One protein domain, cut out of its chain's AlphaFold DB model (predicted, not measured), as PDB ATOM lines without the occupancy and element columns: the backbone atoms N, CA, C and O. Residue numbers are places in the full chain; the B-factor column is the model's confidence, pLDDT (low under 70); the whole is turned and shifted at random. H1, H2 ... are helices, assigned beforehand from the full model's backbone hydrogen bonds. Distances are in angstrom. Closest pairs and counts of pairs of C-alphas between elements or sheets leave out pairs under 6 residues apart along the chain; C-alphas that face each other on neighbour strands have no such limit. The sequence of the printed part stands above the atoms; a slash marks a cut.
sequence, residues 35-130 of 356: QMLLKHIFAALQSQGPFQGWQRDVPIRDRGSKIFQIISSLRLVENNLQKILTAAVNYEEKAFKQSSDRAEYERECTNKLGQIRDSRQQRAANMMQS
ATOM      1  N   GLN A  35      94.836 -48.864 -22.265       84.00
ATOM      2  CA  GLN A  35      94.046 -47.675 -21.934       84.00
ATOM      3  C   GLN A  35      92.624 -47.992 -21.448       84.00
ATOM      4  O   GLN A  35      92.143 -47.354 -20.512       84.00
ATOM      5  N   MET A  36      91.954 -48.981 -22.045       85.25
ATOM      6  CA  MET A  36      90.606 -49.393 -21.647       85.25
ATOM      7  C   MET A  36      90.601 -49.964 -20.220       85.25
ATOM      8  O   MET A  36      89.707 -49.658 -19.432       85.25
ATOM      9  N   LEU A  37      91.634 -50.740 -19.866       87.12
ATOM     10  CA  LEU A  37      91.806 -51.288 -18.517       87.12
ATOM     11  C   LEU A  37      92.035 -50.179 -17.493       87.12
ATOM     12  O   LEU A  37      91.344 -50.139 -16.481       87.12
ATOM     13  N   LEU A  38      92.953 -49.249 -17.772       87.38
ATOM     14  CA  LEU A  38      93.217 -48.120 -16.878       87.38
ATOM     15  C   LEU A  38      91.969 -47.263 -16.658       87.38
ATOM     16  O   LEU A  38      91.671 -46.909 -15.521       87.38
ATOM     17  N   LYS A  39      91.202 -46.981 -17.717       89.00
ATOM     18  CA  LYS A  39      89.937 -46.245 -17.604       89.00
ATOM     19  C   LYS A  39      88.963 -46.946 -16.653       89.00
ATOM     20  O   LYS A  39      88.372 -46.285 -15.803       89.00
ATOM     21  N   HIS A  40      88.821 -48.268 -16.766       89.75
ATOM     22  CA  HIS A  40      87.957 -49.043 -15.874       89.75
ATOM     23  C   HIS A  40      88.465 -49.031 -14.425       89.75
ATOM     24  O   HIS A  40      87.676 -48.864 -13.497       89.75
ATOM     25  N   ILE A  41      89.773 -49.192 -14.218       92.00
ATOM     26  CA  ILE A  41      90.385 -49.177 -12.883       92.00
ATOM     27  C   ILE A  41      90.162 -47.819 -12.215       92.00
ATOM     28  O   ILE A  41      89.720 -47.760 -11.072       92.00
ATOM     29  N   PHE A  42      90.410 -46.720 -12.931       91.94
ATOM     30  CA  PHE A  42      90.216 -45.382 -12.382       91.94
ATOM     31  C   PHE A  42      88.753 -45.071 -12.090       91.94
ATOM     32  O   PHE A  42      88.474 -44.478 -11.053       91.94
ATOM     33  N   ALA A  43      87.821 -45.505 -12.942       91.25
ATOM     34  CA  ALA A  43      86.396 -45.376 -12.653       91.25
ATOM     35  C   ALA A  43      86.014 -46.102 -11.350       91.25
ATOM     36  O   ALA A  43      85.301 -45.537 -10.524       91.25
ATOM     37  N   ALA A  44      86.544 -47.311 -11.132       90.44
ATOM     38  CA  ALA A  44      86.316 -48.055  -9.898       90.44
ATOM     39  C   ALA A  44      86.933 -47.348  -8.678       90.44
ATOM     40  O   ALA A  44      86.250 -47.151  -7.678       90.44
ATOM     41  N   LEU A  45      88.180 -46.879  -8.772       90.94
ATOM     42  CA  LEU A  45      88.861 -46.193  -7.667       90.94
ATOM     43  C   LEU A  45      88.184 -44.879  -7.259       90.94
ATOM     44  O   LEU A  45      88.065 -44.594  -6.072       90.94
ATOM     45  N   GLN A  46      87.707 -44.097  -8.230       88.88
ATOM     46  CA  GLN A  46      86.975 -42.851  -7.971       88.88
ATOM     47  C   GLN A  46      85.669 -43.094  -7.196       88.88
ATOM     48  O   GLN A  46      85.221 -42.222  -6.458       88.88
ATOM     49  N   SER A  47      85.070 -44.283  -7.325       88.44
ATOM     50  CA  SER A  47      83.829 -44.635  -6.624       88.44
ATOM     51  C   SER A  47      84.013 -45.036  -5.153       88.44
ATOM     52  O   SER A  47      83.026 -45.150  -4.434       88.44
ATOM     53  N   GLN A  48      85.249 -45.212  -4.673       84.81
ATOM     54  CA  GLN A  48      85.519 -45.720  -3.319       84.81
ATOM     55  C   GLN A  48      85.435 -44.656  -2.207       84.81
ATOM     56  O   GLN A  48      85.622 -44.979  -1.034       84.81
ATOM     57  N   GLY A  49      85.091 -43.413  -2.560       72.06
ATOM     58  CA  GLY A  49      84.836 -42.327  -1.614       72.06
ATOM     59  C   GLY A  49      86.104 -41.661  -1.061       72.06
ATOM     60  O   GLY A  49      87.224 -42.005  -1.442       72.06
ATOM     61  N   PRO A  50      85.941 -40.649  -0.192       78.06
ATOM     62  CA  PRO A  50      87.069 -39.948   0.399       78.06
ATOM     63  C   PRO A  50      87.733 -40.806   1.477       78.06
ATOM     64  O   PRO A  50      87.080 -41.291   2.401       78.06
ATOM     65  N   PHE A  51      89.051 -40.940   1.383       87.44
ATOM     66  CA  PHE A  51      89.867 -41.592   2.400       87.44
ATOM     67  C   PHE A  51      90.489 -40.571   3.361       87.44
ATOM     68  O   PHE A  51      90.606 -39.386   3.037       87.44
ATOM     69  N   GLN A  52      90.894 -41.026   4.548       87.00
ATOM     70  CA  GLN A  52      91.488 -40.190   5.597       87.00
ATOM     71  C   GLN A  52      92.879 -40.701   6.000       87.00
ATOM     72  O   GLN A  52      93.263 -41.820   5.669       87.00
ATOM     73  N   GLY A  53      93.647 -39.871   6.710       90.56
ATOM     74  CA  GLY A  53      94.996 -40.231   7.158       90.56
ATOM     75  C   GLY A  53      95.938 -40.544   5.992       90.56
ATOM     76  O   GLY A  53      95.885 -39.881   4.956       90.56
ATOM     77  N   TRP A  54      96.766 -41.582   6.149       93.50
ATOM     78  CA  TRP A  54      97.777 -41.975   5.158       93.50
ATOM     79  C   TRP A  54      97.177 -42.309   3.785       93.50
ATOM     80  O   TRP A  54      97.806 -42.058   2.762       93.50
ATOM     81  N   GLN A  55      95.947 -42.830   3.749       92.69
ATOM     82  CA  GLN A  55      95.253 -43.199   2.514       92.69
ATOM     83  C   GLN A  55      94.941 -41.978   1.641       92.69
ATOM     84  O   GLN A  55      94.947 -42.071   0.416       92.69
ATOM     85  N   ARG A  56      94.692 -40.815   2.256       90.00
ATOM     86  CA  ARG A  56      94.456 -39.559   1.530       90.00
ATOM     87  C   ARG A  56      95.695 -39.125   0.747       90.00
ATOM     88  O   ARG A  56      95.574 -38.550  -0.330       90.00
ATOM     89  N   ASP A  57      96.870 -39.401   1.297       90.81
ATOM     90  CA  ASP A  57      98.145 -38.986   0.720       90.81
ATOM     91  C   ASP A  57      98.642 -39.970  -0.360       90.81
ATOM     92  O   ASP A  57      99.672 -39.723  -0.990       90.81
ATOM     93  N   VAL A  58      97.914 -41.069  -0.616       90.81
ATOM     94  CA  VAL A  58      98.203 -42.013  -1.704       90.81
ATOM     95  C   VAL A  58      97.456 -41.602  -2.980       90.81
ATOM     96  O   VAL A  58      96.224 -41.663  -3.031       90.81
ATOM     97  N   PRO A  59      98.168 -41.241  -4.064       91.25
ATOM     98  CA  PRO A  59      97.540 -40.882  -5.327       91.25
ATOM     99  C   PRO A  59      96.744 -42.038  -5.940       91.25
ATOM    100  O   PRO A  59      97.226 -43.166  -6.050       91.25
ATOM    101  N   ILE A  60      95.565 -41.731  -6.491       91.25
ATOM    102  CA  ILE A  60      94.742 -42.687  -7.259       91.25
ATOM    103  C   ILE A  60      95.547 -43.330  -8.401       91.25
ATOM    104  O   ILE A  60      95.363 -44.505  -8.713       91.25
ATOM    105  N   ARG A  61      96.471 -42.575  -9.014       90.25
ATOM    106  CA  ARG A  61      97.376 -43.083 -10.056       90.25
ATOM    107  C   ARG A  61      98.231 -44.250  -9.557       90.25
ATOM    108  O   ARG A  61      98.369 -45.238 -10.277       90.25
ATOM    109  N   ASP A  62      98.778 -44.143  -8.351       91.38
ATOM    110  CA  ASP A  62      99.664 -45.162  -7.787       91.38
ATOM    111  C   ASP A  62      98.882 -46.432  -7.459       91.38
ATOM    112  O   ASP A  62      99.286 -47.525  -7.863       91.38
ATOM    113  N   ARG A  63      97.693 -46.277  -6.865       93.75
ATOM    114  CA  ARG A  63      96.741 -47.380  -6.646       93.75
ATOM    115  C   ARG A  63      96.379 -48.079  -7.956       93.75
ATOM    116  O   ARG A  63      96.472 -49.300  -8.070       93.75
ATOM    117  N   GLY A  64      96.066 -47.300  -8.992       93.25
ATOM    118  CA  GLY A  64      95.774 -47.823 -10.327       93.25
ATOM    119  C   GLY A  64      96.936 -48.617 -10.930       93.25
ATOM    120  O   GLY A  64      96.715 -49.657 -11.553       93.25
ATOM    121  N   SER A  65      98.181 -48.182 -10.697       91.69
ATOM    122  CA  SER A  65      99.378 -48.920 -11.117       91.69
ATOM    123  C   SER A  65      99.501 -50.273 -10.406       91.69
ATOM    124  O   SER A  65      99.784 -51.280 -11.059       91.69
ATOM    125  N   LYS A  66      99.225 -50.333  -9.094       93.44
ATOM    126  CA  LYS A  66      99.234 -51.589  -8.320       93.44
ATOM    127  C   LYS A  66      98.169 -52.568  -8.816       93.44
ATOM    128  O   LYS A  66      98.498 -53.714  -9.120       93.44
ATOM    129  N   ILE A  67      96.933 -52.105  -9.016       94.81
ATOM    130  CA  ILE A  67      95.845 -52.926  -9.582       94.81
ATOM    131  C   ILE A  67      96.237 -53.464 -10.961       94.81
ATOM    132  O   ILE A  67      96.054 -54.647 -11.249       94.81
ATOM    133  N   PHE A  68      96.830 -52.626 -11.814       93.88
ATOM    134  CA  PHE A  68      97.274 -53.045 -13.141       93.88
ATOM    135  C   PHE A  68      98.357 -54.137 -13.094       93.88
ATOM    136  O   PHE A  68      98.322 -55.077 -13.894       93.88
ATOM    137  N   GLN A  69      99.300 -54.061 -12.150       92.31
ATOM    138  CA  GLN A  69     100.315 -55.103 -11.945       92.31
ATOM    139  C   GLN A  69      99.682 -56.434 -11.507       92.31
ATOM    140  O   GLN A  69     100.069 -57.496 -12.007       92.31
ATOM    141  N   ILE A  70      98.676 -56.379 -10.628       93.94
ATOM    142  CA  ILE A  70      97.926 -57.559 -10.180       93.94
ATOM    143  C   ILE A  70      97.157 -58.174 -11.356       93.94
ATOM    144  O   ILE A  70      97.294 -59.370 -11.605       93.94
ATOM    145  N   ILE A  71      96.440 -57.370 -12.150       93.44
ATOM    146  CA  ILE A  71      95.747 -57.826 -13.370       93.44
ATOM    147  C   ILE A  71      96.724 -58.494 -14.338       93.44
ATOM    148  O   ILE A  71      96.443 -59.573 -14.858       93.44
ATOM    149  N   SER A  72      97.877 -57.865 -14.575       91.19
ATOM    150  CA  SER A  72      98.898 -58.387 -15.489       91.19
ATOM    151  C   SER A  72      99.418 -59.750 -15.032       91.19
ATOM    152  O   SER A  72      99.610 -60.637 -15.857       91.19
ATOM    153  N   SER A  73      99.584 -59.940 -13.721       90.19
ATOM    154  CA  SER A  73     100.012 -61.215 -13.142       90.19
ATOM    155  C   SER A  73      98.902 -62.270 -13.183       90.19
ATOM    156  O   SER A  73      99.152 -63.409 -13.572       90.19
ATOM    157  N   LEU A  74      97.662 -61.897 -12.855       91.06
ATOM    158  CA  LEU A  74      96.506 -62.798 -12.870       91.06
ATOM    159  C   LEU A  74      96.158 -63.294 -14.281       91.06
ATOM    160  O   LEU A  74      95.786 -64.452 -14.449       91.06
ATOM    161  N   ARG A  75      96.356 -62.469 -15.314       90.56
ATOM    162  CA  ARG A  75      96.190 -62.868 -16.726       90.56
ATOM    163  C   ARG A  75      97.104 -64.017 -17.158       90.56
ATOM    164  O   ARG A  75      96.837 -64.654 -18.169       90.56
ATOM    165  N   LEU A  76      98.175 -64.295 -16.411       87.62
ATOM    166  CA  LEU A  76      99.067 -65.424 -16.686       87.62
ATOM    167  C   LEU A  76      98.536 -66.760 -16.147       87.62
ATOM    168  O   LEU A  76      99.114 -67.801 -16.458       87.62
ATOM    169  N   VAL A  77      97.489 -66.738 -15.317       85.81
ATOM    170  CA  VAL A  77      96.921 -67.926 -14.655       85.81
ATOM    171  C   VAL A  77      95.415 -68.093 -14.869       85.81
ATOM    172  O   VAL A  77      94.917 -69.210 -14.728       85.81
ATOM    173  N   GLU A  78      94.710 -67.020 -15.222       85.81
ATOM    174  CA  GLU A  78      93.265 -66.965 -15.436       85.81
ATOM    175  C   GLU A  78      92.963 -66.314 -16.793       85.81
ATOM    176  O   GLU A  78      93.567 -65.311 -17.170       85.81
ATOM    177  N   ASN A  79      92.002 -66.872 -17.533       85.06
ATOM    178  CA  ASN A  79      91.654 -66.384 -18.874       85.06
ATOM    179  C   ASN A  79      90.445 -65.437 -18.869       85.06
ATOM    180  O   ASN A  79      90.210 -64.727 -19.851       85.06
ATOM    181  N   ASN A  80      89.650 -65.428 -17.792       89.62
ATOM    182  CA  ASN A  80      88.467 -64.585 -17.698       89.62
ATOM    183  C   ASN A  80      88.823 -63.187 -17.186       89.62
ATOM    184  O   ASN A  80      88.983 -62.952 -15.988       89.62
ATOM    185  N   LEU A  81      88.888 -62.231 -18.108       87.62
ATOM    186  CA  LEU A  81      89.292 -60.875 -17.779       87.62
ATOM    187  C   LEU A  81      88.361 -60.160 -16.791       87.62
ATOM    188  O   LEU A  81      88.851 -59.416 -15.948       87.62
ATOM    189  N   GLN A  82      87.046 -60.350 -16.896       88.75
ATOM    190  CA  GLN A  82      86.093 -59.693 -15.996       88.75
ATOM    191  C   GLN A  82      86.322 -60.156 -14.556       88.75
ATOM    192  O   GLN A  82      86.447 -59.334 -13.654       88.75
ATOM    193  N   LYS A  83      86.510 -61.468 -14.362       89.75
ATOM    194  CA  LYS A  83      86.876 -62.027 -13.055       89.75
ATOM    195  C   LYS A  83      88.189 -61.447 -12.535       89.75
ATOM    196  O   LYS A  83      88.263 -61.072 -11.371       89.75
ATOM    197  N   ILE A  84      89.200 -61.331 -13.397       91.56
ATOM    198  CA  ILE A  84      90.504 -60.756 -13.037       91.56
ATOM    199  C   ILE A  84      90.375 -59.291 -12.608       91.56
ATOM    200  O   ILE A  84      90.958 -58.899 -11.601       91.56
ATOM    201  N   LEU A  85      89.619 -58.487 -13.362       91.06
ATOM    202  CA  LEU A  85      89.394 -57.072 -13.066       91.06
ATOM    203  C   LEU A  85      88.726 -56.899 -11.703       91.06
ATOM    204  O   LEU A  85      89.251 -56.181 -10.855       91.06
ATOM    205  N   THR A  86      87.609 -57.593 -11.478       92.25
ATOM    206  CA  THR A  86      86.879 -57.533 -10.209       92.25
ATOM    207  C   THR A  86      87.740 -58.017  -9.044       92.25
ATOM    208  O   THR A  86      87.800 -57.349  -8.018       92.25
ATOM    209  N   ALA A  87      88.456 -59.134  -9.204       92.00
ATOM    210  CA  ALA A  87      89.320 -59.673  -8.156       92.00
ATOM    211  C   ALA A  87      90.464 -58.712  -7.795       92.00
ATOM    212  O   ALA A  87      90.715 -58.478  -6.617       92.00
ATOM    213  N   ALA A  88      91.133 -58.126  -8.792       94.06
ATOM    214  CA  ALA A  88      92.253 -57.218  -8.557       94.06
ATOM    215  C   ALA A  88      91.819 -55.912  -7.878       94.06
ATOM    216  O   ALA A  88      92.493 -55.458  -6.956       94.06
ATOM    217  N   VAL A  89      90.696 -55.327  -8.311       94.06
ATOM    218  CA  VAL A  89      90.142 -54.110  -7.698       94.06
ATOM    219  C   VAL A  89      89.690 -54.387  -6.264       94.06
ATOM    220  O   VAL A  89      90.063 -53.642  -5.367       94.06
ATOM    221  N   ASN A  90      88.951 -55.476  -6.032       94.06
ATOM    222  CA  ASN A  90      88.472 -55.825  -4.692       94.06
ATOM    223  C   ASN A  90      89.619 -56.139  -3.732       94.06
ATOM    224  O   ASN A  90      89.571 -55.735  -2.573       94.06
ATOM    225  N   TYR A  91      90.641 -56.862  -4.196       94.81
ATOM    226  CA  TYR A  91      91.807 -57.156  -3.372       94.81
ATOM    227  C   TYR A  91      92.553 -55.873  -3.001       94.81
ATOM    228  O   TYR A  91      92.840 -55.656  -1.828       94.81
ATOM    229  N   GLU A  92      92.830 -55.000  -3.975       94.69
ATOM    230  CA  GLU A  92      93.516 -53.741  -3.686       94.69
ATOM    231  C   GLU A  92      92.691 -52.851  -2.759       94.69
ATOM    232  O   GLU A  92      93.250 -52.289  -1.826       94.69
ATOM    233  N   GLU A  93      91.373 -52.780  -2.944       93.69
ATOM    234  CA  GLU A  93      90.490 -52.019  -2.062       93.69
ATOM    235  C   GLU A  93      90.526 -52.546  -0.624       93.69
ATOM    236  O   GLU A  93      90.600 -51.759   0.322       93.69
ATOM    237  N   LYS A  94      90.495 -53.872  -0.447       93.69
ATOM    238  CA  LYS A  94      90.610 -54.510   0.870       93.69
ATOM    239  C   LYS A  94      91.963 -54.225   1.504       93.69
ATOM    240  O   LYS A  94      91.988 -53.734   2.629       93.69
ATOM    241  N   ALA A  95      93.054 -54.465   0.781       93.62
ATOM    242  CA  ALA A  95      94.406 -54.190   1.259       93.62
ATOM    243  C   ALA A  95      94.559 -52.712   1.637       93.62
ATOM    244  O   ALA A  95      95.090 -52.388   2.695       93.62
ATOM    245  N   PHE A  96      94.026 -51.807   0.816       93.81
ATOM    246  CA  PHE A  96      94.071 -50.372   1.062       93.81
ATOM    247  C   PHE A  96      93.297 -49.976   2.322       93.81
ATOM    248  O   PHE A  96      93.800 -49.182   3.109       93.81
ATOM    249  N   LYS A  97      92.107 -50.550   2.548       91.81
ATOM    250  CA  LYS A  97      91.263 -50.274   3.725       91.81
ATOM    251  C   LYS A  97      91.772 -50.905   5.020       91.81
ATOM    252  O   LYS A  97      91.559 -50.325   6.077       91.81
ATOM    253  N   GLN A  98      92.372 -52.090   4.941       92.81
ATOM    254  CA  GLN A  98      92.769 -52.879   6.112       92.81
ATOM    255  C   GLN A  98      94.193 -52.581   6.588       92.81
ATOM    256  O   GLN A  98      94.506 -52.861   7.740       92.81
ATOM    257  N   SER A  99      95.045 -52.013   5.731       94.06
ATOM    258  CA  SER A  99      96.417 -51.670   6.113       94.06
ATOM    259  C   SER A  99      96.452 -50.522   7.119       94.06
ATOM    260  O   SER A  99      95.753 -49.516   6.970       94.06
ATOM    261  N   SER A 100      97.319 -50.649   8.120       92.25
ATOM    262  CA  SER A 100      97.470 -49.649   9.182       92.25
ATOM    263  C   SER A 100      98.189 -48.397   8.680       92.25
ATOM    264  O   SER A 100      97.887 -47.279   9.097       92.25
ATOM    265  N   ASP A 101      99.127 -48.590   7.752       93.69
ATOM    266  CA  ASP A 101      99.948 -47.547   7.156       93.69
ATOM    267  C   ASP A 101     100.291 -47.851   5.687       93.69
ATOM    268  O   ASP A 101     100.044 -48.936   5.153       93.69
ATOM    269  N   ARG A 102     100.900 -46.863   5.026       91.81
ATOM    270  CA  ARG A 102     101.287 -46.951   3.615       91.81
ATOM    271  C   ARG A 102     102.278 -48.084   3.331       91.81
ATOM    272  O   ARG A 102     102.174 -48.723   2.287       91.81
ATOM    273  N   ALA A 103     103.249 -48.315   4.209       92.69
ATOM    274  CA  ALA A 103     104.253 -49.348   4.007       92.69
ATOM    275  C   ALA A 103     103.635 -50.745   4.140       92.69
ATOM    276  O   ALA A 103     104.006 -51.641   3.387       92.69
ATOM    277  N   GLU A 104     102.674 -50.931   5.046       93.69
ATOM    278  CA  GLU A 104     101.899 -52.172   5.140       93.69
ATOM    279  C   GLU A 104     101.090 -52.442   3.868       93.69
ATOM    280  O   GLU A 104     101.219 -53.517   3.284       93.69
ATOM    281  N   TYR A 105     100.393 -51.434   3.343       95.25
ATOM    282  CA  TYR A 105      99.677 -51.538   2.067       95.25
ATOM    283  C   TYR A 105     100.588 -51.903   0.886       95.25
ATOM    284  O   TYR A 105     100.262 -52.765   0.062       95.25
ATOM    285  N   GLU A 106     101.751 -51.253   0.788       92.56
ATOM    286  CA  GLU A 106     102.709 -51.531  -0.281       92.56
ATOM    287  C   GLU A 106     103.300 -52.944  -0.166       92.56
ATOM    288  O   GLU A 106     103.493 -53.610  -1.195       92.56
ATOM    289  N   ARG A 107     103.548 -53.418   1.064       94.31
ATOM    290  CA  ARG A 107     103.958 -54.801   1.335       94.31
ATOM    291  C   ARG A 107     102.872 -55.783   0.919       94.31
ATOM    292  O   ARG A 107     103.191 -56.702   0.175       94.31
ATOM    293  N   GLU A 108     101.613 -55.554   1.281       94.19
ATOM    294  CA  GLU A 108     100.495 -56.440   0.929       94.19
ATOM    295  C   GLU A 108     100.329 -56.602  -0.584       94.19
ATOM    296  O   GLU A 108     100.311 -57.718  -1.109       94.19
ATOM    297  N   CYS A 109     100.346 -55.494  -1.331       91.75
ATOM    298  CA  CYS A 109     100.302 -55.558  -2.793       91.75
ATOM    299  C   CYS A 109     101.488 -56.345  -3.380       91.75
ATOM    300  O   CYS A 109     101.332 -57.079  -4.359       91.75
ATOM    301  N   THR A 110     102.681 -56.199  -2.796       92.38
ATOM    302  CA  THR A 110     103.894 -56.902  -3.242       92.38
ATOM    303  C   THR A 110     103.837 -58.392  -2.903       92.38
ATOM    304  O   THR A 110     104.146 -59.226  -3.758       92.38
ATOM    305  N   ASN A 111     103.371 -58.732  -1.701       93.00
ATOM    306  CA  ASN A 111     103.151 -60.099  -1.242       93.00
ATOM    307  C   ASN A 111     102.177 -60.827  -2.169       93.00
ATOM    308  O   ASN A 111     102.477 -61.933  -2.617       93.00
ATOM    309  N   LYS A 112     101.064 -60.189  -2.558       90.94
ATOM    310  CA  LYS A 112     100.101 -60.782  -3.499       90.94
ATOM    311  C   LYS A 112     100.725 -61.112  -4.851       90.94
ATOM    312  O   LYS A 112     100.472 -62.180  -5.404       90.94
ATOM    313  N   LEU A 113     101.553 -60.217  -5.390       91.81
ATOM    314  CA  LEU A 113     102.270 -60.464  -6.646       91.81
ATOM    315  C   LEU A 113     103.245 -61.645  -6.527       91.81
ATOM    316  O   LEU A 113     103.380 -62.416  -7.482       91.81
ATOM    317  N   GLY A 114     103.899 -61.793  -5.370       90.06
ATOM    318  CA  GLY A 114     104.712 -62.965  -5.029       90.06
ATOM    319  C   GLY A 114     103.880 -64.247  -5.032       90.06
ATOM    320  O   GLY A 114     104.144 -65.143  -5.827       90.06
ATOM    321  N   GLN A 115     102.785 -64.275  -4.271       91.00
ATOM    322  CA  GLN A 115     101.888 -65.432  -4.187       91.00
ATOM    323  C   GLN A 115     101.340 -65.868  -5.556       91.00
ATOM    324  O   GLN A 115     101.310 -67.059  -5.866       91.00
ATOM    325  N   ILE A 116     100.944 -64.922  -6.421       91.06
ATOM    326  CA  ILE A 116     100.478 -65.238  -7.784       91.06
ATOM    327  C   ILE A 116     101.595 -65.902  -8.603       91.06
ATOM    328  O   ILE A 116     101.346 -66.853  -9.353       91.06
ATOM    329  N   ARG A 117     102.835 -65.414  -8.477       90.88
ATOM    330  CA  ARG A 117     103.998 -65.984  -9.166       90.88
ATOM    331  C   ARG A 117     104.291 -67.400  -8.683       90.88
ATOM    332  O   ARG A 117     104.495 -68.279  -9.524       90.88
ATOM    333  N   ASP A 118     104.275 -67.611  -7.377       89.56
ATOM    334  CA  ASP A 118     104.587 -68.899  -6.762       89.56
ATOM    335  C   ASP A 118     103.510 -69.932  -7.104       89.56
ATOM    336  O   ASP A 118     103.823 -71.015  -7.597       89.56
ATOM    337  N   SER A 119     102.231 -69.555  -7.005       89.00
ATOM    338  CA  SER A 119     101.101 -70.394  -7.427       89.00
ATOM    339  C   SER A 119     101.203 -70.804  -8.901       89.00
ATOM    340  O   SER A 119     100.962 -71.961  -9.263       89.00
ATOM    341  N   ARG A 120     101.638 -69.889  -9.778       88.44
ATOM    342  CA  ARG A 120     101.888 -70.200 -11.193       88.44
ATOM    343  C   ARG A 120     103.020 -71.213 -11.363       88.44
ATOM    344  O   ARG A 120     102.882 -72.135 -12.168       88.44
ATOM    345  N   GLN A 121     104.134 -71.032 -10.656       87.50
ATOM    346  CA  GLN A 121     105.265 -71.963 -10.709       87.50
ATOM    347  C   GLN A 121     104.869 -73.342 -10.188       87.50
ATOM    348  O   GLN A 121     105.170 -74.339 -10.839       87.50
ATOM    349  N   GLN A 122     104.123 -73.400  -9.087       87.12
ATOM    350  CA  GLN A 122     103.606 -74.640  -8.528       87.12
ATOM    351  C   GLN A 122     102.645 -75.339  -9.497       87.12
ATOM    352  O   GLN A 122     102.778 -76.536  -9.732       87.12
ATOM    353  N   ARG A 123     101.726 -74.609 -10.146       83.62
ATOM    354  CA  ARG A 123     100.847 -75.180 -11.182       83.62
ATOM    355  C   ARG A 123     101.655 -75.741 -12.358       83.62
ATOM    356  O   ARG A 123     101.367 -76.843 -12.816       83.62
ATOM    357  N   ALA A 124     102.671 -75.016 -12.828       82.75
ATOM    358  CA  ALA A 124     103.545 -75.481 -13.906       82.75
ATOM    359  C   ALA A 124     104.359 -76.725 -13.500       82.75
ATOM    360  O   ALA A 124     104.459 -77.670 -14.281       82.75
ATOM    361  N   ALA A 125     104.886 -76.752 -12.273       83.12
ATOM    362  CA  ALA A 125     105.616 -77.890 -11.720       83.12
ATOM    363  C   ALA A 125     104.712 -79.121 -11.564       83.12
ATOM    364  O   ALA A 125     105.093 -80.204 -11.999       83.12
ATOM    365  N   ASN A 126     103.487 -78.952 -11.057       83.69
ATOM    366  CA  ASN A 126     102.507 -80.034 -10.941       83.69
ATOM    367  C   ASN A 126     102.143 -80.610 -12.319       83.69
ATOM    368  O   ASN A 126     102.063 -81.824 -12.477       83.69
ATOM    369  N   MET A 127     101.991 -79.764 -13.345       78.25
ATOM    370  CA  MET A 127     101.761 -80.230 -14.719       78.25
ATOM    371  C   MET A 127     102.975 -80.969 -15.302       78.25
ATOM    372  O   MET A 127     102.796 -81.956 -16.012       78.25
ATOM    373  N   MET A 128     104.204 -80.537 -15.000       76.00
ATOM    374  CA  MET A 128     105.423 -81.249 -15.409       76.00
ATOM    375  C   MET A 128     105.590 -82.582 -14.676       76.00
ATOM    376  O   MET A 128     105.978 -83.565 -15.299       76.00
ATOM    377  N   GLN A 129     105.255 -82.646 -13.387       60.38
ATOM    378  CA  GLN A 129     105.330 -83.868 -12.589       60.38
ATOM    379  C   GLN A 129     104.260 -84.884 -13.012       60.38
ATOM    380  O   GLN A 129     104.570 -86.061 -13.178       60.38
ATOM    381  N   SER A 130     103.030 -84.435 -13.290       58.41
ATOM    382  CA  SER A 130     101.979 -85.280 -13.875       58.41
ATOM    383  C   SER A 130     102.214 -85.615 -15.355       58.41
ATOM    384  O   SER A 130     101.659 -86.593 -15.843       58.41
TER     385      SER A 130
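This is residues 35 to 130 of the 356 residues of the protein "KIX_2 domain-containing protein" of Ajellomyces capsulatus (strain H88) (UniProt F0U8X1). Two helices, H3 and H4, cross near their middles as a skewed X, and the long H5 folds back from the end of H4 as a hairpin with it, running beside H3. H1 packs slantwise on H3, away from H5, and the last residues of H5, 124 to 130, stick out as a free arm. The printed part has 96 residues with five named helices, H1 to H5 along the chain, and no named strand: all helix. It is only just compact, close to loose, with a radius of gyration of the C-alphas of 14.6 A, and spans 50 by 29 by 16 A.

H1 is residues 35 to 46, from C-alpha 35 at (94.046, -47.675, -21.934), 16.4 A long. H2 is residues 53 to 57. H3 is residues 60 to 74, 21.0 A, and H4 is residues 81 to 98, 25.4 A. H5, the longest, is residues 102 to 130, 42.1 A, ending with C-alpha 130 at (101.979, -85.280, -13.875).

H3 and H4, the hub, touch at a steep tilt of 50 degrees, opposite ways; their closest C-alphas, of Ile 67 and Ala 88, are 5.7 A apart. H5 touches H3 with residues 109 to 117 alone, at a shallow tilt of 10 degrees, the same way, closest at the C-alphas of Ile 70 and Leu 113, 6.3 A. H4 and H5 form a helical hairpin at 40 degrees, the C-alphas of Phe 96 and Tyr 105 closest at 5.8 A. H1 touches H3, with the C-alphas of Ile 41 and Gly 64 closest at 6.1 A, and is apart from H5. H2 is close to but not clearly touching H5, the C-alphas of Trp 54 and Arg 102 being closest at 6.3 A. Each O i to N i+4 pair is within hydrogen-bond range in H1, H3, H4 and H5; H2 has 0 of 1, but 2 of 2 O i to N i+3 pairs.

The C-alphas farthest apart, of Gln 52 and Ser 130, are 50.2 A apart. The printed part has no cut, and no link is long. Residues 129 to 130 have pLDDT under 70.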